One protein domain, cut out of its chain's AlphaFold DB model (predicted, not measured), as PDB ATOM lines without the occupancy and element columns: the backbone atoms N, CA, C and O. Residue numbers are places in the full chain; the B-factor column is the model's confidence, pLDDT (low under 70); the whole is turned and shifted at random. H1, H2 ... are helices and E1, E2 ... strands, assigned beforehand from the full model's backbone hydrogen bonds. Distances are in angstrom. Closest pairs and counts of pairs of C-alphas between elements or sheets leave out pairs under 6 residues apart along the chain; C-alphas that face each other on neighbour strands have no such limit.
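This is residues 125 to 289 of the 681 residues of an uncharacterized protein of Salinibacter ruber (UniProt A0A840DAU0). H4 runs through the middle, between a small twisted sheet of E2, E3 and E4 with H5 and H6 on one side and, on the other, the antiparallel helices H2 and H7 with the two-strand sheet E1 and E5. Long loops wrap this body; residues 145 to 150 stick out, and H1 only grazes the larger sheet. The printed part has 165 residues, under half of them in named elements, with seven helices and five strands in the order H1 E1 H2 H3 H4 E2 E3 H5 H6 E4 H7 E5. The class is mixed, helices and strands; both sheets, E2 E3 E4 and E1 E5, are antiparallel. The whole is compact, with a radius of gyration of the C-alphas of 15.5 A and spans of 45 by 36 by 33 A.

The larger sheet holds E2, residues 194 to 196, E3, residues 202 to 205, and E4, residues 252 to 257 and 15.3 A long. H4, residues 180 to 191, is 15.9 A long and begins at C-alpha 180 (121.534, 80.032, 109.942). H5 is residues 206 to 212, H6 residues 225 to 233 and H3 residues 175 to 178. H2, residues 163 to 172, is 14.4 A long, and H7 is residues 262 to 269. E1 is residues 160 to 162; E5, residues 279 to 281, ends at C-alpha 281 (107.979, 76.301, 108.131). H1, residues 125 to 132, begins at C-alpha 125 (107.346, 106.014, 114.540).

E2 and E3 form a hairpin, with N 203 and O 194 2.8 A apart. E3 and E4 are antiparallel, with N 204 and O 253 2.8 A apart. Residues 137 to 138 pair with E2, residues 242 to 243 with E4. H4 only grazes this sheet, with residues 185 to 189. H4 touches H5 at a steep tilt of 65 degrees, closest at the C-alphas of Cys 181 and Val 212, 5.1 A. H4 and H7 only just touch, with 3 pairs of C-alphas within 8 A, closest at Leu 190 and Ala 268, 6.6 A. H2 and H7 touch at a shallow tilt of 22 degrees, opposite ways, closest at the C-alphas of Thr 165 and Ala 267, 5.5 A. In E1 and E5, N 280 and O 161 are 2.8 A apart. Every O i to N i+4 pair is within hydrogen-bond range in H1, H2, H4, H5, H6 and H7; H3 is too short for one.

The C-alphas of Pro 248 and Thr 277 are the two farthest apart, 46.1 A. The printed part has no cut. The links H1 to E1, H5 to H6 and H6 to E4 are long. The mean pLDDT of the printed part is 75.4; residues 125 to 156, 215 to 223, 245 to 250 and 273 to 274 are under 70.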
ATOM      1  N   PHE A 125     107.295 107.245 115.314       34.78
ATOM      2  CA  PHE A 125     107.346 106.014 114.540       34.78
ATOM      3  C   PHE A 125     107.491 104.725 115.373       34.78
ATOM      4  O   PHE A 125     106.833 103.732 115.067       34.78
ATOM      5  N   GLY A 126     108.307 104.705 116.436       35.00
ATOM      6  CA  GLY A 126     108.513 103.492 117.248       35.00
ATOM      7  C   GLY A 126     107.265 103.076 118.036       35.00
ATOM      8  O   GLY A 126     106.936 101.892 118.135       35.00
ATOM      9  N   GLN A 127     106.516 104.059 118.541       37.88
ATOM     10  CA  GLN A 127     105.289 103.831 119.309       37.88
ATOM     11  C   GLN A 127     104.104 103.464 118.403       37.88
ATOM     12  O   GLN A 127     103.306 102.602 118.779       37.88
ATOM     13  N   GLU A 128     104.023 104.035 117.196       36.94
ATOM     14  CA  GLU A 128     103.036 103.659 116.172       36.94
ATOM     15  C   GLU A 128     103.278 102.247 115.618       36.94
ATOM     16  O   GLU A 128     102.339 101.454 115.499       36.94
ATOM     17  N   LEU A 129     104.540 101.875 115.370       35.03
ATOM     18  CA  LEU A 129     104.911 100.522 114.948       35.03
ATOM     19  C   LEU A 129     104.566  99.491 116.039       35.03
ATOM     20  O   LEU A 129     103.991  98.441 115.759       35.03
ATOM     21  N   ALA A 130     104.830  99.810 117.309       36.12
ATOM     22  CA  ALA A 130     104.438  98.977 118.446       36.12
ATOM     23  C   ALA A 130     102.909  98.870 118.628       36.12
ATOM     24  O   ALA A 130     102.419  97.903 119.218       36.12
ATOM     25  N   ALA A 131     102.142  99.869 118.182       35.09
ATOM     26  CA  ALA A 131     100.682  99.882 118.279       35.09
ATOM     27  C   ALA A 131     100.009  98.975 117.235       35.09
ATOM     28  O   ALA A 131      98.942  98.431 117.514       35.09
ATOM     29  N   GLY A 132     100.638  98.760 116.073       33.81
ATOM     30  CA  GLY A 132     100.096  97.911 115.006       33.81
ATOM     31  C   GLY A 132     100.408  96.412 115.116       33.81
ATOM     32  O   GLY A 132      99.746  95.618 114.451       33.81
ATOM     33  N   LEU A 133     101.410  96.008 115.912       36.50
ATOM     34  CA  LEU A 133     102.075  94.702 115.740       36.50
ATOM     35  C   LEU A 133     101.918  93.678 116.882       36.50
ATOM     36  O   LEU A 133     102.439  92.571 116.759       36.50
ATOM     37  N   ASP A 134     101.200  93.996 117.967       44.62
ATOM     38  CA  ASP A 134     100.945  93.075 119.101       44.62
ATOM     39  C   ASP A 134     102.222  92.374 119.654       44.62
ATOM     40  O   ASP A 134     102.190  91.204 120.053       44.62
ATOM     41  N   LEU A 135     103.369  93.069 119.674       44.56
ATOM     42  CA  LEU A 135     104.656  92.518 120.129       44.56
ATOM     43  C   LEU A 135     104.819  92.605 121.665       44.56
ATOM     44  O   LEU A 135     104.415  93.605 122.263       44.56
ATOM     45  N   PRO A 136     105.423  91.597 122.331       45.50
ATOM     46  CA  PRO A 136     105.720  91.652 123.764       45.50
ATOM     47  C   PRO A 136     106.766  92.735 124.076       45.50
ATOM     48  O   PRO A 136     107.836  92.759 123.475       45.50
ATOM     49  N   ILE A 137     106.481  93.611 125.039       43.53
ATOM     50  CA  ILE A 137     107.385  94.687 125.478       43.53
ATOM     51  C   ILE A 137     108.056  94.257 126.797       43.53
ATOM     52  O   ILE A 137     107.375  93.752 127.693       43.53
ATOM     53  N   LEU A 138     109.373  94.425 126.908       45.09
ATOM     54  CA  LEU A 138     110.167  94.160 128.108       45.09
ATOM     55  C   LEU A 138     110.666  95.473 128.717       45.09
ATOM     56  O   LEU A 138     111.135  96.353 127.998       45.09
ATOM     57  N   THR A 139     110.618  95.555 130.046       43.25
ATOM     58  CA  THR A 139     111.229  96.644 130.810       43.25
ATOM     59  C   THR A 139     112.738  96.436 130.906       43.25
ATOM     60  O   THR A 139     113.219  95.315 131.114       43.25
ATOM     61  N   TYR A 140     113.476  97.534 130.793       43.41
ATOM     62  CA  TYR A 140     114.910  97.618 131.038       43.41
ATOM     63  C   TYR A 140     115.288  97.024 132.416       43.41
ATOM     64  O   TYR A 140     114.577  97.249 133.397       43.41
ATOM     65  N   GLY A 141     116.361  96.230 132.516       40.50
ATOM     66  CA  GLY A 141     116.848  95.684 133.795       40.50
ATOM     67  C   GLY A 141     116.204  94.396 134.339       40.50
ATOM     68  O   GLY A 141     116.652  93.893 135.375       40.50
ATOM     69  N   GLN A 142     115.198  93.788 133.694       44.91
ATOM     70  CA  GLN A 142     114.659  92.501 134.173       44.91
ATOM     71  C   GLN A 142     115.611  91.321 133.885       44.91
ATOM     72  O   GLN A 142     115.681  90.802 132.768       44.91
ATOM     73  N   GLN A 143     116.296  90.820 134.921       39.69
ATOM     74  CA  GLN A 143     116.960  89.516 134.862       39.69
ATOM     75  C   GLN A 143     115.914  88.399 134.784       39.69
ATOM     76  O   GLN A 143     115.129  88.178 135.704       39.69
ATOM     77  N   ALA A 144     115.910  87.672 133.672       43.34
ATOM     78  CA  ALA A 144     114.969  86.588 133.463       43.34
ATOM     79  C   ALA A 144     115.393  85.312 134.204       43.34
ATOM     80  O   ALA A 144     116.513  84.822 134.038       43.34
ATOM     81  N   SER A 145     114.474  84.749 134.988       39.62
ATOM     82  CA  SER A 145     114.685  83.490 135.700       39.62
ATOM     83  C   SER A 145     114.822  82.314 134.722       39.62
ATOM     84  O   SER A 145     114.143  82.226 133.694       39.62
ATOM     85  N   SER A 146     115.725  81.383 135.028       37.72
ATOM     86  CA  SER A 146     115.886  80.136 134.278       37.72
ATOM     87  C   SER A 146     114.665  79.238 134.488       37.72
ATOM     88  O   SER A 146     114.580  78.516 135.478       37.72
ATOM     89  N   SER A 147     113.697  79.299 133.572       37.38
ATOM     90  CA  SER A 147     112.538  78.402 133.574       37.38
ATOM     91  C   SER A 147     112.927  76.977 133.135       37.38
ATOM     92  O   SER A 147     113.668  76.825 132.161       37.38
ATOM     93  N   PRO A 148     112.376  75.921 133.766       31.38
ATOM     94  CA  PRO A 148     112.547  74.529 133.332       31.38
ATOM     95  C   PRO A 148     111.869  74.196 131.986       31.38
ATOM     96  O   PRO A 148     112.098  73.125 131.430       31.38
ATOM     97  N   SER A 149     111.069  75.107 131.416       37.38
ATOM     98  CA  SER A 149     110.329  74.914 130.152       37.38
ATOM     99  C   SER A 149     111.156  75.129 128.869       37.38
ATOM    100  O   SER A 149     110.617  75.134 127.761       37.38
ATOM    101  N   GLY A 150     112.475  75.271 129.004       47.34
ATOM    102  CA  GLY A 150     113.369  75.700 127.935       47.34
ATOM    103  C   GLY A 150     113.616  77.209 127.980       47.34
ATOM    104  O   GLY A 150     113.162  77.898 128.896       47.34
ATOM    105  N   PRO A 151     114.370  77.756 127.017       54.69
ATOM    106  CA  PRO A 151     114.754  79.152 127.074       54.69
ATOM    107  C   PRO A 151     113.528  80.040 126.822       54.69
ATOM    108  O   PRO A 151     113.010  80.094 125.707       54.69
ATOM    109  N   TRP A 152     113.057  80.740 127.858       56.22
ATOM    110  CA  TRP A 152     111.882  81.631 127.837       56.22
ATOM    111  C   TRP A 152     111.916  82.670 126.700       56.22
ATOM    112  O   TRP A 152     110.876  83.154 126.259       56.22
ATOM    113  N   TYR A 153     113.103  83.016 126.197       62.19
ATOM    114  CA  TYR A 153     113.279  83.947 125.084       62.19
ATOM    115  C   TYR A 153     112.894  83.355 123.717       62.19
ATOM    116  O   TYR A 153     112.646  84.118 122.790       62.19
ATOM    117  N   LEU A 154     112.801  82.025 123.591       60.44
ATOM    118  CA  LEU A 154     112.297  81.344 122.389       60.44
ATOM    119  C   LEU A 154     110.792  81.090 122.435       60.44
ATOM    120  O   LEU A 154     110.183  80.795 121.401       60.44
ATOM    121  N   ALA A 155     110.185  81.180 123.620       55.06
ATOM    122  CA  ALA A 155     108.743  81.083 123.757       55.06
ATOM    123  C   ALA A 155     108.090  82.242 122.987       55.06
ATOM    124  O   ALA A 155     108.436  83.406 123.180       55.06
ATOM    125  N   GLY A 156     107.171  81.912 122.081       64.50
ATOM    126  CA  GLY A 156     106.466  82.891 121.252       64.50
ATOM    127  C   GLY A 156     107.073  83.158 119.872       64.50
ATOM    128  O   GLY A 156     106.357  83.694 119.030       64.50
ATOM    129  N   ILE A 157     108.310  82.723 119.573       77.81
ATOM    130  CA  ILE A 157     108.851  82.857 118.210       77.81
ATOM    131  C   ILE A 157     108.042  81.966 117.261       77.81
ATOM    132  O   ILE A 157     108.026  80.731 117.375       77.81
ATOM    133  N   ARG A 158     107.358  82.591 116.298       82.06
ATOM    134  CA  ARG A 158     106.559  81.871 115.302       82.06
ATOM    135  C   ARG A 158     107.465  80.967 114.464       82.06
ATOM    136  O   ARG A 158     108.512  81.382 113.989       82.06
ATOM    137  N   LYS A 159     107.027  79.725 114.232       84.88
ATOM    138  CA  LYS A 159     107.778  78.716 113.447       84.88
ATOM    139  C   LYS A 159     107.314  78.576 111.997       84.88
ATOM    140  O   LYS A 159     107.898  77.814 111.230       84.88
ATOM    141  N   THR A 160     106.232  79.259 111.635       89.75
ATOM    142  CA  THR A 160     105.624  79.185 110.301       89.75
ATOM    143  C   THR A 160     105.251  80.573 109.809       89.75
ATOM    144  O   THR A 160     104.894  81.423 110.624       89.75
ATOM    145  N   CYS A 161     105.291  80.781 108.505       92.62
ATOM    146  CA  CYS A 161     104.849  81.984 107.801       92.62
ATOM    147  C   CYS A 161     104.027  81.560 106.582       92.62
ATOM    148  O   CYS A 161     103.996  80.371 106.253       92.62
ATOM    149  N   GLU A 162     103.357  82.495 105.919       93.38
ATOM    150  CA  GLU A 162     102.813  82.205 104.592       93.38
ATOM    151  C   GLU A 162     103.945  81.874 103.613       93.38
ATOM    152  O   GLU A 162     105.054  82.415 103.708       93.38
ATOM    153  N   ALA A 163     103.665  80.987 102.657       94.00
ATOM    154  CA  ALA A 163     104.599  80.647 101.584       94.00
ATOM    155  C   ALA A 163     105.075  81.903 100.836       94.00
ATOM    156  O   ALA A 163     106.263  82.038 100.550       94.00
ATOM    157  N   GLU A 164     104.162  82.851 100.608       95.25
ATOM    158  CA  GLU A 164     104.451  84.131  99.965       95.25
ATOM    159  C   GLU A 164     105.373  85.015 100.811       95.25
ATOM    160  O   GLU A 164     106.373  85.520 100.306       95.25
ATOM    161  N   THR A 165     105.120  85.133 102.119       96.12
ATOM    162  CA  THR A 165     106.032  85.844 103.027       96.12
ATOM    163  C   THR A 165     107.423  85.224 102.994       96.12
ATOM    164  O   THR A 165     108.415  85.944 102.934       96.12
ATOM    165  N   ARG A 166     107.527  83.885 102.999       96.19
ATOM    166  CA  ARG A 166     108.834  83.221 102.898       96.19
ATOM    167  C   ARG A 166     109.524  83.516 101.570       96.19
ATOM    168  O   ARG A 166     110.733  83.722 101.561       96.19
ATOM    169  N   ARG A 167     108.775  83.528 100.467       97.06
ATOM    170  CA  ARG A 167     109.294  83.880  99.141       97.06
ATOM    171  C   ARG A 167     109.868  85.293  99.145       97.06
ATOM    172  O   ARG A 167     111.020  85.462  98.778       97.06
ATOM    173  N   LEU A 168     109.133  86.264  99.687       97.19
ATOM    174  CA  LEU A 168     109.613  87.641  99.835       97.19
ATOM    175  C   LEU A 168     110.850  87.746 100.736       97.19
ATOM    176  O   LEU A 168     111.748  88.528 100.431       97.19
ATOM    177  N   ILE A 169     110.926  86.959 101.820       96.69
ATOM    178  CA  ILE A 169     112.142  86.873 102.642       96.69
ATOM    179  C   ILE A 169     113.323  86.439 101.772       96.69
ATOM    180  O   ILE A 169     114.356  87.091 101.813       96.69
ATOM    181  N   LEU A 170     113.182  85.378 100.975       96.25
ATOM    182  CA  LEU A 170     114.262  84.885 100.118       96.25
ATOM    183  C   LEU A 170     114.647  85.873  99.011       96.25
ATOM    184  O   LEU A 170     115.834  86.065  98.763       96.25
ATOM    185  N   ASP A 171     113.659  86.514  98.385       96.44
ATOM    186  CA  ASP A 171     113.869  87.461  97.287       96.44
ATOM    187  C   ASP A 171     114.641  88.710  97.756       96.44
ATOM    188  O   ASP A 171     115.488  89.232  97.032       96.44
ATOM    189  N   HIS A 172     114.372  89.186  98.975       96.50
ATOM    190  CA  HIS A 172     115.019  90.376  99.540       96.50
ATOM    191  C   HIS A 172     116.221  90.074 100.441       96.50
ATOM    192  O   HIS A 172     117.042  90.964 100.669       96.50
ATOM    193  N   HIS A 173     116.323  88.848 100.955       96.12
ATOM    194  CA  HIS A 173     117.359  88.422 101.888       96.12
ATOM    195  C   HIS A 173     117.933  87.047 101.498       96.12
ATOM    196  O   HIS A 173     117.675  86.057 102.185       96.12
ATOM    197  N   PRO A 174     118.734  86.951 100.420       94.81
ATOM    198  CA  PRO A 174     119.196  85.667  99.880       94.81
ATOM    199  C   PRO A 174     120.042  84.845 100.865       94.81
ATOM    200  O   PRO A 174     119.938  83.615 100.877       94.81
ATOM    201  N   ASP A 175     120.807  85.496 101.755       95.00
ATOM    202  CA  ASP A 175     121.606  84.793 102.773       95.00
ATOM    203  C   ASP A 175     120.730  84.027 103.783       95.00
ATOM    204  O   ASP A 175     121.229  83.154 104.490       95.00
ATOM    205  N   PHE A 176     119.418  84.293 103.843       95.25
ATOM    206  CA  PHE A 176     118.478  83.574 104.706       95.25
ATOM    207  C   PHE A 176     118.494  82.055 104.464       95.25
ATOM    208  O   PHE A 176     118.309  81.280 105.408       95.25
ATOM    209  N   GLU A 177     118.721  81.602 103.224       93.25
ATOM    210  CA  GLU A 177     118.735  80.171 102.882       93.25
ATOM    211  C   GLU A 177     120.085  79.496 103.159       93.25
ATOM    212  O   GLU A 177     120.116  78.302 103.463       93.25
ATOM    213  N   SER A 178     121.195  80.231 103.109       93.94
ATOM    214  CA  SER A 178     122.544  79.679 103.297       93.94
ATOM    215  C   SER A 178     123.105  79.881 104.705       93.94
ATOM    216  O   SER A 178     123.933  79.086 105.140       93.94
ATOM    217  N   ASP A 179     122.648  80.901 105.435       93.38
ATOM    218  CA  ASP A 179     123.198  81.303 106.729       93.38
ATOM    219  C   ASP A 179     122.150  81.158 107.849       93.38
ATOM    220  O   ASP A 179     121.088  81.789 107.858       93.38
ATOM    221  N   ALA A 180     122.433  80.284 108.818       90.56
ATOM    222  CA  ALA A 180     121.534  80.032 109.942       90.56
ATOM    223  C   ALA A 180     121.391  81.246 110.880       90.56
ATOM    224  O   ALA A 180     120.317  81.424 111.459       90.56
ATOM    225  N   CYS A 181     122.425  82.082 111.017       90.56
ATOM    226  CA  CYS A 181     122.394  83.286 111.846       90.56
ATOM    227  C   CYS A 181     121.456  84.329 111.236       90.56
ATOM    228  O   CYS A 181     120.548  84.802 111.922       90.56
ATOM    229  N   VAL A 182     121.582  84.597 109.931       93.44
ATOM    230  CA  VAL A 182     120.655  85.481 109.195       93.44
ATOM    231  C   VAL A 182     119.224  84.960 109.296       93.44
ATOM    232  O   VAL A 182     118.294  85.715 109.591       93.44
ATOM    233  N   ARG A 183     119.037  83.644 109.131       93.56
ATOM    234  CA  ARG A 183     117.719  83.008 109.235       93.56
ATOM    235  C   ARG A 183     117.058  83.252 110.585       93.56
ATOM    236  O   ARG A 183     115.894  83.654 110.645       93.56
ATOM    237  N   ARG A 184     117.792  83.020 111.674       91.56
ATOM    238  CA  ARG A 184     117.300  83.221 113.042       91.56
ATOM    239  C   ARG A 184     117.081  84.696 113.362       91.56
ATOM    240  O   ARG A 184     116.061  85.018 113.967       91.56
ATOM    241  N   TRP A 185     117.964  85.580 112.896       92.56
ATOM    242  CA  TRP A 185     117.821  87.031 113.026       92.56
ATOM    243  C   TRP A 185     116.521  87.541 112.401       92.56
ATOM    244  O   TRP A 185     115.725  88.206 113.070       92.56
ATOM    245  N   ILE A 186     116.279  87.186 111.136       93.94
ATOM    246  CA  ILE A 186     115.067  87.575 110.409       93.94
ATOM    247  C   ILE A 186     113.831  86.970 111.078       93.94
ATOM    248  O   ILE A 186     112.848  87.669 111.307       93.94
ATOM    249  N   THR A 187     113.895  85.690 111.454       91.94
ATOM    250  CA  THR A 187     112.786  85.003 112.136       91.94
ATOM    251  C   THR A 187     112.417  85.694 113.447       91.94
ATOM    252  O   THR A 187     111.235  85.896 113.721       91.94
ATOM    253  N   TYR A 188     113.411  86.080 114.247       90.06
ATOM    254  CA  TYR A 188     113.177  86.807 115.484       90.06
ATOM    255  C   TYR A 188     112.558  88.180 115.220       90.06
ATOM    256  O   TYR A 188     111.483  88.466 115.732       90.06
ATOM    257  N   ASN A 189     113.192  89.008 114.392       90.38
ATOM    258  CA  ASN A 189     112.742  90.383 114.176       90.38
ATOM    259  C   ASN A 189     111.375  90.466 113.477       90.38
ATOM    260  O   ASN A 189     110.672  91.451 113.644       90.38
ATOM    261  N   LEU A 190     110.969  89.451 112.709       89.81
ATOM    262  CA  LEU A 190     109.629  89.420 112.118       89.81
ATOM    263  C   LEU A 190     108.576  88.793 113.031       89.81
ATOM    264  O   LEU A 190     107.408  89.159 112.951       89.81
ATOM    265  N   PHE A 191     108.944  87.796 113.839       86.06
ATOM    266  CA  PHE A 191     107.949  86.903 114.444       86.06
ATOM    267  C   PHE A 191     108.164  86.559 115.915       86.06
ATOM    268  O   PHE A 191     107.453  85.710 116.457       86.06
ATOM    269  N   GLY A 192     109.164  87.156 116.544       80.62
ATOM    270  CA  GLY A 192     109.512  86.947 117.944       80.62
ATOM    271  C   GLY A 192     109.990  88.211 118.644       80.62
ATOM    272  O   GLY A 192     110.406  88.121 119.797       80.62
ATOM    273  N   GLN A 193     109.957  89.351 117.952       81.19
ATOM    274  CA  GLN A 193     110.548  90.596 118.400       81.19
ATOM    275  C   GLN A 193     109.950  91.004 119.739       81.19
ATOM    276  O   GLN A 193     108.732  91.084 119.899       81.19
ATOM    277  N   LYS A 194     110.834  91.278 120.691       81.94
ATOM    278  CA  LYS A 194     110.489  91.980 121.917       81.94
ATOM    279  C   LYS A 194     110.799  93.451 121.725       81.94
ATOM    280  O   LYS A 194     111.744  93.775 121.012       81.94
ATOM    281  N   LEU A 195     110.004  94.324 122.315       81.94
ATOM    282  CA  LEU A 195     110.235  95.764 122.269       81.94
ATOM    283  C   LEU A 195     110.755  96.240 123.617       81.94
ATOM    284  O   LEU A 195     110.369  95.701 124.649       81.94
ATOM    285  N   ASP A 196     111.627  97.227 123.602       80.56
ATOM    286  CA  ASP A 196     112.015  97.973 124.785       80.56
ATOM    287  C   ASP A 196     110.889  98.927 125.192       80.56
ATOM    288  O   ASP A 196     110.255  99.555 124.342       80.56
ATOM    289  N   GLU A 197     110.607  98.997 126.488       70.06
ATOM    290  CA  GLU A 197     109.478  99.763 127.022       70.06
ATOM    291  C   GLU A 197     109.643 101.275 126.865       70.06
ATOM    292  O   GLU A 197     108.680 101.961 126.524       70.06
ATOM    293  N   GLU A 198     110.858 101.788 127.053       72.31
ATOM    294  CA  GLU A 198     111.130 103.225 127.009       72.31
ATOM    295  C   GLU A 198     111.179 103.738 125.565       72.31
ATOM    296  O   GLU A 198     110.570 104.754 125.219       72.31
ATOM    297  N   THR A 199     111.883 103.014 124.698       77.62
ATOM    298  CA  THR A 199     112.154 103.453 123.325       77.62
ATOM    299  C   THR A 199     111.155 102.913 122.304       77.62
ATOM    300  O   THR A 199     111.052 103.453 121.202       77.62
ATOM    301  N   GLY A 200     110.425 101.841 122.629       75.94
ATOM    302  CA  GLY A 200     109.580 101.107 121.682       75.94
ATOM    303  C   GLY A 200     110.368 100.351 120.605       75.94
ATOM    304  O   GLY A 200     109.767  99.783 119.693       75.94
ATOM    305  N   LEU A 201     111.702 100.342 120.679       81.38
ATOM    306  CA  LEU A 201     112.570  99.723 119.681       81.38
ATOM    307  C   LEU A 201     112.714  98.215 119.918       81.38
ATOM    308  O   LEU A 201     112.599  97.761 121.054       81.38
ATOM    309  N   PRO A 202     112.997  97.409 118.877       84.38
ATOM    310  CA  PRO A 202     113.348  96.005 119.055       84.38
ATOM    311  C   PRO A 202     114.474  95.812 120.080       84.38
ATOM    312  O   PRO A 202     115.595  96.276 119.883       84.38
ATOM    313  N   LEU A 203     114.187  95.067 121.143       86.56
ATOM    314  CA  LEU A 203     115.144  94.646 122.154       86.56
ATOM    315  C   LEU A 203     115.676  93.256 121.809       86.56
ATOM    316  O   LEU A 203     114.909  92.350 121.479       86.56
ATOM    317  N   ILE A 204     116.983  93.055 121.940       85.38
ATOM    318  CA  ILE A 204     117.629  91.756 121.756       85.38
ATOM    319  C   ILE A 204     118.438  91.401 123.002       85.38
ATOM    320  O   ILE A 204     119.494  91.993 123.239       85.38
ATOM    321  N   PRO A 205     117.970  90.432 123.809       80.62
ATOM    322  CA  PRO A 205     118.729  89.960 124.955       80.62
ATOM    323  C   PRO A 205     119.881  89.046 124.514       80.62
ATOM    324  O   PRO A 205     119.760  88.324 123.525       80.62
ATOM    325  N   TRP A 206     120.994  89.028 125.250       77.62
ATOM    326  CA  TRP A 206     122.160  88.205 124.893       77.62
ATOM    327  C   TRP A 206     121.838  86.726 124.702       77.62
ATOM    328  O   TRP A 206     122.388  86.121 123.791       77.62
ATOM    329  N   GLN A 207     120.927  86.141 125.485       80.31
ATOM    330  CA  GLN A 207     120.581  84.724 125.328       80.31
ATOM    331  C   GLN A 207     119.939  84.443 123.963       80.31
ATOM    332  O   GLN A 207     120.089  83.369 123.385       80.31
ATOM    333  N   LEU A 208     119.229  85.426 123.410       81.38
ATOM    334  CA  LEU A 208     118.710  85.327 122.060       81.38
ATOM    335  C   LEU A 208     119.830  85.468 121.025       81.38
ATOM    336  O   LEU A 208     119.787  84.778 120.013       81.38
ATOM    337  N   ILE A 209     120.842  86.300 121.281       82.38
ATOM    338  CA  ILE A 209     122.035  86.380 120.427       82.38
ATOM    339  C   ILE A 209     122.768  85.036 120.401       82.38
ATOM    340  O   ILE A 209     123.180  84.593 119.331       82.38
ATOM    341  N   GLU A 210     122.857  84.335 121.536       79.19
ATOM    342  CA  GLU A 210     123.389  82.968 121.574       79.19
ATOM    343  C   GLU A 210     122.603  82.035 120.657       79.19
ATOM    344  O   GLU A 210     123.191  81.270 119.890       79.19
ATOM    345  N   TRP A 211     121.273  82.113 120.701       84.19
ATOM    346  CA  TRP A 211     120.426  81.318 119.822       84.19
ATOM    347  C   TRP A 211     120.591  81.701 118.355       84.19
ATOM    348  O   TRP A 211     120.740  80.803 117.527       84.19
ATOM    349  N   VAL A 212     120.623  82.997 118.030       85.75
ATOM    350  CA  VAL A 212     120.887  83.495 116.672       85.75
ATOM    351  C   VAL A 212     122.194  82.895 116.157       85.75
ATOM    352  O   VAL A 212     122.199  82.286 115.089       85.75
ATOM    353  N   ASN A 213     123.240  82.899 116.982       84.50
ATOM    354  CA  ASN A 213     124.549  82.324 116.676       84.50
ATOM    355  C   ASN A 213     124.617  80.777 116.768       84.50
ATOM    356  O   ASN A 213     125.666  80.164 116.585       84.50
ATOM    357  N   GLY A 214     123.506  80.100 117.074       79.31
ATOM    358  CA  GLY A 214     123.406  78.636 117.084       79.31
ATOM    359  C   GLY A 214     123.982  77.940 118.304       79.31
ATOM    360  O   GLY A 214     124.253  76.745 118.234       79.31
ATOM    361  N   GLY A 215     124.169  78.662 119.408       66.81
ATOM    362  CA  GLY A 215     124.703  78.125 120.659       66.81
ATOM    363  C   GLY A 215     126.170  77.691 120.582       66.81
ATOM    364  O   GLY A 215     126.680  77.110 121.533       66.81
ATOM    365  N   CYS A 216     126.867  77.948 119.469       51.78
ATOM    366  CA  CYS A 216     128.196  77.391 119.216       51.78
ATOM    367  C   CYS A 216     129.356  78.141 119.896       51.78
ATOM    368  O   CYS A 216     130.475  77.631 119.855       51.78
ATOM    369  N   LEU A 217     129.137  79.315 120.505       47.69
ATOM    370  CA  LEU A 217     130.253  80.204 120.879       47.69
ATOM    371  C   LEU A 217     130.200  80.848 122.272       47.69
ATOM    372  O   LEU A 217     131.247  81.246 122.776       47.69
ATOM    373  N   TYR A 218     129.064  80.894 122.967       44.84
ATOM    374  CA  TYR A 218     129.075  81.424 124.333       44.84
ATOM    375  C   TYR A 218     129.606  80.368 125.316       44.84
ATOM    376  O   TYR A 218     128.962  79.362 125.597       44.84
ATOM    377  N   GLY A 219     130.840  80.583 125.781       48.38
ATOM    378  CA  GLY A 219     131.598  79.672 126.650       48.38
ATOM    379  C   GLY A 219     132.953  79.243 126.076       48.38
ATOM    380  O   GLY A 219     133.820  78.815 126.834       48.38
ATOM    381  N   LYS A 220     133.176  79.421 124.766       47.28
ATOM    382  CA  LYS A 220     134.511  79.377 124.156       47.28
ATOM    383  C   LYS A 220     134.973  80.814 123.921       47.28
ATOM    384  O   LYS A 220     134.565  81.431 122.953       47.28
ATOM    385  N   GLU A 221     135.751  81.340 124.865       46.72
ATOM    386  CA  GLU A 221     136.620  82.520 124.714       46.72
ATOM    387  C   GLU A 221     136.052  83.696 123.885       46.72
ATOM    388  O   GLU A 221     136.467  83.948 122.762       46.72
ATOM    389  N   GLY A 222     135.152  84.487 124.479       56.69
ATOM    390  CA  GLY A 222     135.101  85.923 124.170       56.69
ATOM    391  C   GLY A 222     134.108  86.427 123.122       56.69
ATOM    392  O   GLY A 222     134.053  87.642 122.966       56.69
ATOM    393  N   THR A 223     133.285  85.594 122.469       64.06
ATOM    394  CA  THR A 223     132.336  86.132 121.473       64.06
ATOM    395  C   THR A 223     131.297  87.062 122.098       64.06
ATOM    396  O   THR A 223     130.474  86.630 122.907       64.06
ATOM    397  N   THR A 224     131.319  88.343 121.727       73.75
ATOM    398  CA  THR A 224     130.401  89.352 122.277       73.75
ATOM    399  C   THR A 224     129.129  89.504 121.439       73.75
ATOM    400  O   THR A 224     129.094  89.204 120.248       73.75
ATOM    401  N   ALA A 225     128.068  90.046 122.045       75.38
ATOM    402  CA  ALA A 225     126.868  90.469 121.318       75.38
ATOM    403  C   ALA A 225     127.180  91.393 120.129       75.38
ATOM    404  O   ALA A 225     126.544  91.287 119.085       75.38
ATOM    405  N   GLY A 226     128.164  92.285 120.298       77.81
ATOM    406  CA  GLY A 226     128.617  93.182 119.239       77.81
ATOM    407  C   GLY A 226     129.220  92.415 118.069       77.81
ATOM    408  O   GLY A 226     128.859  92.680 116.937       77.81
ATOM    409  N   GLU A 227     130.051  91.407 118.325       81.69
ATOM    410  CA  GLU A 227     130.669  90.607 117.258       81.69
ATOM    411  C   GLU A 227     129.646  89.846 116.412       81.69
ATOM    412  O   GLU A 227     129.771  89.817 115.193       81.69
ATOM    413  N   VAL A 228     128.603  89.276 117.029       83.56
ATOM    414  CA  VAL A 228     127.526  88.609 116.273       83.56
ATOM    415  C   VAL A 228     126.744  89.614 115.425       83.56
ATOM    416  O   VAL A 228     126.374  89.315 114.293       83.56
ATOM    417  N   LEU A 229     126.484  90.810 115.957       86.25
ATOM    418  CA  LEU A 229     125.771  91.856 115.226       86.25
ATOM    419  C   LEU A 229     126.627  92.482 114.117       86.25
ATOM    420  O   LEU A 229     126.084  92.790 113.061       86.25
ATOM    421  N   GLU A 230     127.940  92.620 114.309       86.75
ATOM    422  CA  GLU A 230     128.876  93.025 113.254       86.75
ATOM    423  C   GLU A 230     129.003  91.951 112.165       86.75
ATOM    424  O   GLU A 230     128.984  92.295 110.985       86.75
ATOM    425  N   ASP A 231     129.046  90.658 112.521       87.50
ATOM    426  CA  ASP A 231     128.994  89.573 111.527       87.50
ATOM    427  C   ASP A 231     127.698  89.646 110.711       87.50
ATOM    428  O   ASP A 231     127.745  89.604 109.483       87.50
ATOM    429  N   LEU A 232     126.547  89.836 111.372       89.56
ATOM    430  CA  LEU A 232     125.255  90.021 110.706       89.56
ATOM    431  C   LEU A 232     125.221  91.280 109.829       89.56
ATOM    432  O   LEU A 232     124.670  91.231 108.731       89.56
ATOM    433  N   ARG A 233     125.819  92.389 110.278       88.88
ATOM    434  CA  ARG A 233     125.917  93.647 109.519       88.88
ATOM    435  C   ARG A 233     126.785  93.477 108.271       88.88
ATOM    436  O   ARG A 233     126.503  94.090 107.247       88.88
ATOM    437  N   GLY A 234     127.800  92.615 108.336       86.69
ATOM    438  CA  GLY A 234     128.626  92.230 107.193       86.69
ATOM    439  C   GLY A 234     127.906  91.362 106.151       86.69
ATOM    440  O   GLY A 234     128.437  91.173 105.055       86.69
ATOM    441  N   LYS A 235     126.707  90.832 106.446       87.31
ATOM    442  CA  LYS A 235     125.923  90.029 105.493       87.31
ATOM    443  C   LYS A 235     125.211  90.938 104.499       87.31
ATOM    444  O   LYS A 235     124.470  91.843 104.876       87.31
ATOM    445  N   THR A 236     125.375  90.644 103.212       75.94
ATOM    446  CA  THR A 236     124.842  91.473 102.116       75.94
ATOM    447  C   THR A 236     123.324  91.643 102.162       75.94
ATOM    448  O   THR A 236     122.799  92.694 101.802       75.94
ATOM    449  N   SER A 237     122.607  90.634 102.652       86.12
ATOM    450  CA  SER A 237     121.154  90.676 102.786       86.12
ATOM    451  C   SER A 237     120.635  91.569 103.914       86.12
ATOM    452  O   SER A 237     119.458  91.915 103.882       86.12
ATOM    453  N   LEU A 238     121.449  91.955 104.899       90.44
ATOM    454  CA  LEU A 238     121.028  92.778 106.043       90.44
ATOM    455  C   LEU A 238     121.599  94.201 105.966       90.44
ATOM    456  O   LEU A 238     121.873  94.830 106.989       90.44
ATOM    457  N   GLU A 239     121.762  94.719 104.747       88.69
ATOM    458  CA  GLU A 239     122.206  96.089 104.498       88.69
ATOM    459  C   GLU A 239     121.362  97.098 105.296       88.69
ATOM    460  O   GLU A 239     120.131  97.129 105.207       88.69
ATOM    461  N   GLY A 240     122.039  97.927 106.093       89.12
ATOM    462  CA  GLY A 240     121.395  98.897 106.977       89.12
ATOM    463  C   GLY A 240     121.032  98.361 108.362       89.12
ATOM    464  O   GLY A 240     120.352  99.072 109.097       89.12
ATOM    465  N   LEU A 241     121.470  97.150 108.740       93.06
ATOM    466  CA  LEU A 241     121.408  96.693 110.129       93.06
ATOM    467  C   LEU A 241     122.157  97.674 111.039       93.06
ATOM    468  O   LEU A 241     123.378  97.834 110.954       93.06
ATOM    469  N   ASP A 242     121.408  98.288 111.945       91.75
ATOM    470  CA  ASP A 242     121.909  99.258 112.896       91.75
ATOM    471  C   ASP A 242     121.345  99.029 114.297       91.75
ATOM    472  O   ASP A 242     120.202  98.597 114.477       91.75
ATOM    473  N   TYR A 243     122.178  99.279 115.298       89.62
ATOM    474  CA  TYR A 243     121.901  98.954 116.687       89.62
ATOM    475  C   TYR A 243     122.720  99.850 117.620       89.62
ATOM    476  O   TYR A 243     123.807 100.311 117.270       89.62
ATOM    477  N   THR A 244     122.203 100.102 118.821       84.88
ATOM    478  CA  THR A 244     122.900 100.934 119.809       84.88
ATOM    479  C   THR A 244     124.089 100.200 120.429       84.88
ATOM    480  O   THR A 244     124.129  98.968 120.506       84.88
ATOM    481  N   SER A 245     125.091 100.956 120.884       66.50
ATOM    482  CA  SER A 245     126.261 100.392 121.555       66.50
ATOM    483  C   SER A 245     125.889  99.694 122.871       66.50
ATOM    484  O   SER A 245     124.815  99.883 123.440       66.50
ATOM    485  N   TRP A 246     126.789  98.810 123.319       61.88
ATOM    486  CA  TRP A 246     126.633  98.000 124.527       61.88
ATOM    487  C   TRP A 246     126.233  98.858 125.724       61.88
ATOM    488  O   TRP A 246     126.973  99.769 126.080       61.88
ATOM    489  N   ILE A 247     125.136  98.505 126.392       58.62
ATOM    490  CA  ILE A 247     124.847  99.044 127.716       58.62
ATOM    491  C   ILE A 247     125.593  98.178 128.738       58.62
ATOM    492  O   ILE A 247     125.304  96.976 128.835       58.62
ATOM    493  N   PRO A 248     126.596  98.731 129.451       43.91
ATOM    494  CA  PRO A 248     127.336  98.002 130.475       43.91
ATOM    495  C   PRO A 248     126.377  97.338 131.472       43.91
ATOM    496  O   PRO A 248     125.339  97.898 131.790       43.91
ATOM    497  N   GLU A 249     126.728  96.131 131.928       57.44
ATOM    498  CA  GLU A 249     126.007  95.325 132.939       57.44
ATOM    499  C   GLU A 249     124.796  94.494 132.459       57.44
ATOM    500  O   GLU A 249     124.609  93.387 132.965       57.44
ATOM    501  N   GLU A 250     124.052  94.906 131.426       57.81
ATOM    502  CA  GLU A 250     122.748  94.267 131.120       57.81
ATOM    503  C   GLU A 250     122.744  93.240 129.982       57.81
ATOM    504  O   GLU A 250     121.829  92.422 129.864       57.81
ATOM    505  N   ARG A 251     123.789  93.225 129.150       70.62
ATOM    506  CA  ARG A 251     123.926  92.268 128.039       70.62
ATOM    507  C   ARG A 251     122.745  92.285 127.045       70.62
ATOM    508  O   ARG A 251     122.386  91.250 126.489       70.62
ATOM    509  N   THR A 252     122.150  93.444 126.776       76.19
ATOM    510  CA  THR A 252     121.067  93.624 125.786       76.19
ATOM    511  C   THR A 252     121.445  94.661 124.718       76.19
ATOM    512  O   THR A 252     122.483  95.328 124.821       76.19
ATOM    513  N   ARG A 253     120.663  94.735 123.632       83.19
ATOM    514  CA  ARG A 253     120.828  95.690 122.521       83.19
ATOM    515  C   ARG A 253     119.492  96.207 122.015       83.19
ATOM    516  O   ARG A 253     118.562  95.412 121.889       83.19
ATOM    517  N   LEU A 254     119.441  97.492 121.658       86.38
ATOM    518  CA  LEU A 254     118.336  98.071 120.895       86.38
ATOM    519  C   LEU A 254     118.692  98.046 119.413       86.38
ATOM    520  O   LEU A 254     119.757  98.515 119.014       86.38
ATOM    521  N   VAL A 255     117.806  97.491 118.598       88.44
ATOM    522  CA  VAL A 255     117.957  97.464 117.146       88.44
ATOM    523  C   VAL A 255     117.267  98.699 116.584       88.44
ATOM    524  O   VAL A 255     116.046  98.820 116.645       88.44
ATOM    525  N   LEU A 256     118.057  99.618 116.036       89.56
ATOM    526  CA  LEU A 256     117.565 100.840 115.399       89.56
ATOM    527  C   LEU A 256     116.952 100.516 114.034       89.56
ATOM    528  O   LEU A 256     115.885 101.008 113.674       89.56
ATOM    529  N   ASN A 257     117.607  99.626 113.292       91.31
ATOM    530  CA  ASN A 257     117.136  99.110 112.018       91.31
ATOM    531  C   ASN A 257     117.567  97.651 111.901       91.31
ATOM    532  O   ASN A 257     118.748  97.354 111.990       91.31
ATOM    533  N   SER A 258     116.642  96.714 111.694       92.50
ATOM    534  CA  SER A 258     117.019  95.292 111.632       92.50
ATOM    535  C   SER A 258     117.604  94.847 110.286       92.50
ATOM    536  O   SER A 258     117.893  93.661 110.125       92.50
ATOM    537  N   GLY A 259     117.719  95.754 109.308       94.44
ATOM    538  CA  GLY A 259     118.128  95.450 107.932       94.44
ATOM    539  C   GLY A 259     117.041  94.756 107.101       94.44
ATOM    540  O   GLY A 259     117.242  94.480 105.924       94.44
ATOM    541  N   ILE A 260     115.867  94.475 107.686       95.00
ATOM    542  CA  ILE A 260     114.760  93.791 107.003       95.00
ATOM    543  C   ILE A 260     113.982  94.774 106.133       95.00
ATOM    544  O   ILE A 260     113.483  95.791 106.630       95.00
ATOM    545  N   ARG A 261     113.838  94.443 104.845       95.31
ATOM    546  CA  ARG A 261     113.193  95.303 103.846       95.31
ATOM    547  C   ARG A 261     111.688  95.430 104.111       95.31
ATOM    548  O   ARG A 261     111.014  94.472 104.489       95.31
ATOM    549  N   GLU A 262     111.140  96.610 103.834       93.19
ATOM    550  CA  GLU A 262     109.736  96.940 104.114       93.19
ATOM    551  C   GLU A 262     108.695  96.013 103.447       93.19
ATOM    552  O   GLU A 262     107.718  95.653 104.106       93.19
ATOM    553  N   PRO A 263     108.864  95.540 102.192       95.31
ATOM    554  CA  PRO A 263     107.939  94.565 101.606       95.31
ATOM    555  C   PRO A 263     107.810  93.279 102.433       95.31
ATOM    556  O   PRO A 263     106.706  92.763 102.593       95.31
ATOM    557  N   VAL A 264     108.919  92.809 103.011       95.31
ATOM    558  CA  VAL A 264     108.956  91.612 103.858       95.31
ATOM    559  C   VAL A 264     108.227  91.859 105.174       95.31
ATOM    560  O   VAL A 264     107.426  91.022 105.589       95.31
ATOM    561  N   ARG A 265     108.454  93.018 105.809       89.94
ATOM    562  CA  ARG A 265     107.738  93.407 107.033       89.94
ATOM    563  C   ARG A 265     106.238  93.466 106.789       89.94
ATOM    564  O   ARG A 265     105.486  92.822 107.510       89.94
ATOM    565  N   ARG A 266     105.794  94.184 105.755       86.62
ATOM    566  CA  ARG A 266     104.363  94.297 105.436       86.62
ATOM    567  C   ARG A 266     103.726  92.932 105.219       86.62
ATOM    568  O   ARG A 266     102.710  92.664 105.846       86.62
ATOM    569  N   ALA A 267     104.358  92.062 104.429       91.62
ATOM    570  CA  ALA A 267     103.860  90.708 104.197       91.62
ATOM    571  C   ALA A 267     103.770  89.885 105.490       91.62
ATOM    572  O   ALA A 267     102.748  89.256 105.742       91.62
ATOM    573  N   ALA A 268     104.803  89.932 106.337       89.19
ATOM    574  CA  ALA A 268     104.825  89.257 107.633       89.19
ATOM    575  C   ALA A 268     103.688  89.704 108.568       89.19
ATOM    576  O   ALA A 268     103.113  88.865 109.271       89.19
ATOM    577  N   HIS A 269     103.369  91.001 108.567       82.62
ATOM    578  CA  HIS A 269     102.328  91.599 109.404       82.62
ATOM    579  C   HIS A 269     100.915  91.438 108.836       82.62
ATOM    580  O   HIS A 269      99.960  91.377 109.604       82.62
ATOM    581  N   SER A 270     100.775  91.335 107.513       82.12
ATOM    582  CA  SER A 270      99.486  91.155 106.838       82.12
ATOM    583  C   SER A 270      99.088  89.691 106.637       82.12
ATOM    584  O   SER A 270      98.118  89.434 105.931       82.12
ATOM    585  N   GLU A 271      99.850  88.732 107.170       84.00
ATOM    586  CA  GLU A 271      99.550  87.311 106.975       84.00
ATOM    587  C   GLU A 271      98.177  86.928 107.521       84.00
ATOM    588  O   GLU A 271      97.847  87.200 108.680       84.00
ATOM    589  N   ASP A 272      97.447  86.154 106.726       76.81
ATOM    590  CA  ASP A 272      96.307  85.402 107.202       76.81
ATOM    591  C   ASP A 272      96.805  84.178 107.977       76.81
ATOM    592  O   ASP A 272      97.308  83.177 107.453       76.81
ATOM    593  N   LEU A 273      96.691  84.272 109.297       69.62
ATOM    594  CA  LEU A 273      97.109  83.209 110.202       69.62
ATOM    595  C   LEU A 273      96.083  82.069 110.283       69.62
ATOM    596  O   LEU A 273      96.388  81.062 110.924       69.62
ATOM    597  N   SER A 274      94.907  82.222 109.666       64.06
ATOM    598  CA  SER A 274      93.791  81.275 109.752       64.06
ATOM    599  C   SER A 274      93.827  80.158 108.706       64.06
ATOM    600  O   SER A 274      93.180  79.133 108.906       64.06
ATOM    601  N   ASP A 275      94.605  80.303 107.625       74.94
ATOM    602  CA  ASP A 275      94.728  79.267 106.597       74.94
ATOM    603  C   ASP A 275      96.032  78.460 106.755       74.94
ATOM    604  O   ASP A 275      97.078  78.840 106.216       74.94
ATOM    605  N   PRO A 276      96.013  77.299 107.441       71.75
ATOM    606  CA  PRO A 276      97.202  76.470 107.614       71.75
ATOM    607  C   PRO A 276      97.732  75.890 106.296       71.75
ATOM    608  O   PRO A 276      98.887  75.469 106.259       71.75
ATOM    609  N   THR A 277      96.929  75.846 105.225       78.19
ATOM    610  CA  THR A 277      97.340  75.267 103.936       78.19
ATOM    611  C   THR A 277      98.287  76.170 103.157       78.19
ATOM    612  O   THR A 277      99.071  75.677 102.351       78.19
ATOM    613  N   ARG A 278      98.270  77.473 103.451       86.88
ATOM    614  CA  ARG A 278      99.172  78.472 102.866       86.88
ATOM    615  C   ARG A 278     100.476  78.631 103.641       86.88
ATOM    616  O   ARG A 278     101.326  79.431 103.249       86.88
ATOM    617  N   ARG A 279     100.644  77.908 104.755       89.19
ATOM    618  CA  ARG A 279     101.777  78.096 105.666       89.19
ATOM    619  C   ARG A 279     102.914  77.133 105.373       89.19
ATOM    620  O   ARG A 279     102.710  75.942 105.164       89.19
ATOM    621  N   VAL A 280     104.129  77.645 105.486       91.62
ATOM    622  CA  VAL A 280     105.381  76.891 105.423       91.62
ATOM    623  C   VAL A 280     106.152  77.075 106.721       91.62
ATOM    624  O   VAL A 280     106.003  78.075 107.427       91.62
ATOM    625  N   TYR A 281     107.001  76.112 107.067       90.06
ATOM    626  CA  TYR A 281     107.979  76.301 108.131       90.06
ATOM    627  C   TYR A 281     109.002  77.348 107.699       90.06
ATOM    628  O   TYR A 281     109.672  77.152 106.688       90.06
ATOM    629  N   ILE A 282     109.164  78.412 108.492       92.06
ATOM    630  CA  ILE A 282     110.068  79.533 108.182       92.06
ATOM    631  C   ILE A 282     111.472  79.001 107.877       92.06
ATOM    632  O   ILE A 282     112.036  79.282 106.819       92.06
ATOM    633  N   GLU A 283     111.978  78.132 108.756       88.25
ATOM    634  CA  GLU A 283     113.328  77.588 108.638       88.25
ATOM    635  C   GLU A 283     113.519  76.726 107.389       88.25
ATOM    636  O   GLU A 283     114.499  76.903 106.677       88.25
ATOM    637  N   SER A 284     112.598  75.801 107.103       90.50
ATOM    638  CA  SER A 284     112.827  74.767 106.078       90.50
ATOM    639  C   SER A 284     112.104  74.988 104.753       90.50
ATOM    640  O   SER A 284     112.295  74.200 103.836       90.50
ATOM    641  N   GLY A 285     111.184  75.951 104.676       91.12
ATOM    642  CA  GLY A 285     110.306  76.164 103.520       91.12
ATOM    643  C   GLY A 285     109.310  75.045 103.242       91.12
ATOM    644  O   GLY A 285     108.424  75.218 102.416       91.12
ATOM    645  N   ARG A 286     109.412  73.915 103.948       89.56
ATOM    646  CA  ARG A 286     108.462  72.813 103.844       89.56
ATOM    647  C   ARG A 286     107.075  73.301 104.224       89.56
ATOM    648  O   ARG A 286     106.923  73.924 105.277       89.56
ATOM    649  N   ASP A 287     106.089  72.932 103.417       88.19
ATOM    650  CA  ASP A 287     104.682  73.120 103.744       88.19
ATOM    651  C   ASP A 287     104.410  72.637 105.164       88.19
ATOM    652  O   ASP A 287     104.966  71.626 105.628       88.19
ATOM    653  N   LEU A 288     103.532  73.353 105.859       83.81
ATOM    654  CA  LEU A 288     102.920  72.868 107.077       83.81
ATOM    655  C   LEU A 288     102.074  71.654 106.684       83.81
ATOM    656  O   LEU A 288     100.893  71.749 106.369       83.81
ATOM    657  N   ASN A 289     102.743  70.500 106.626       73.25
ATOM    658  CA  ASN A 289     102.197  69.256 106.114       73.25
ATOM    659  C   ASN A 289     100.832  69.004 106.767       73.25
ATOM    660  O   ASN A 289     100.674  69.220 107.970       73.25
TER     661      ASN A 289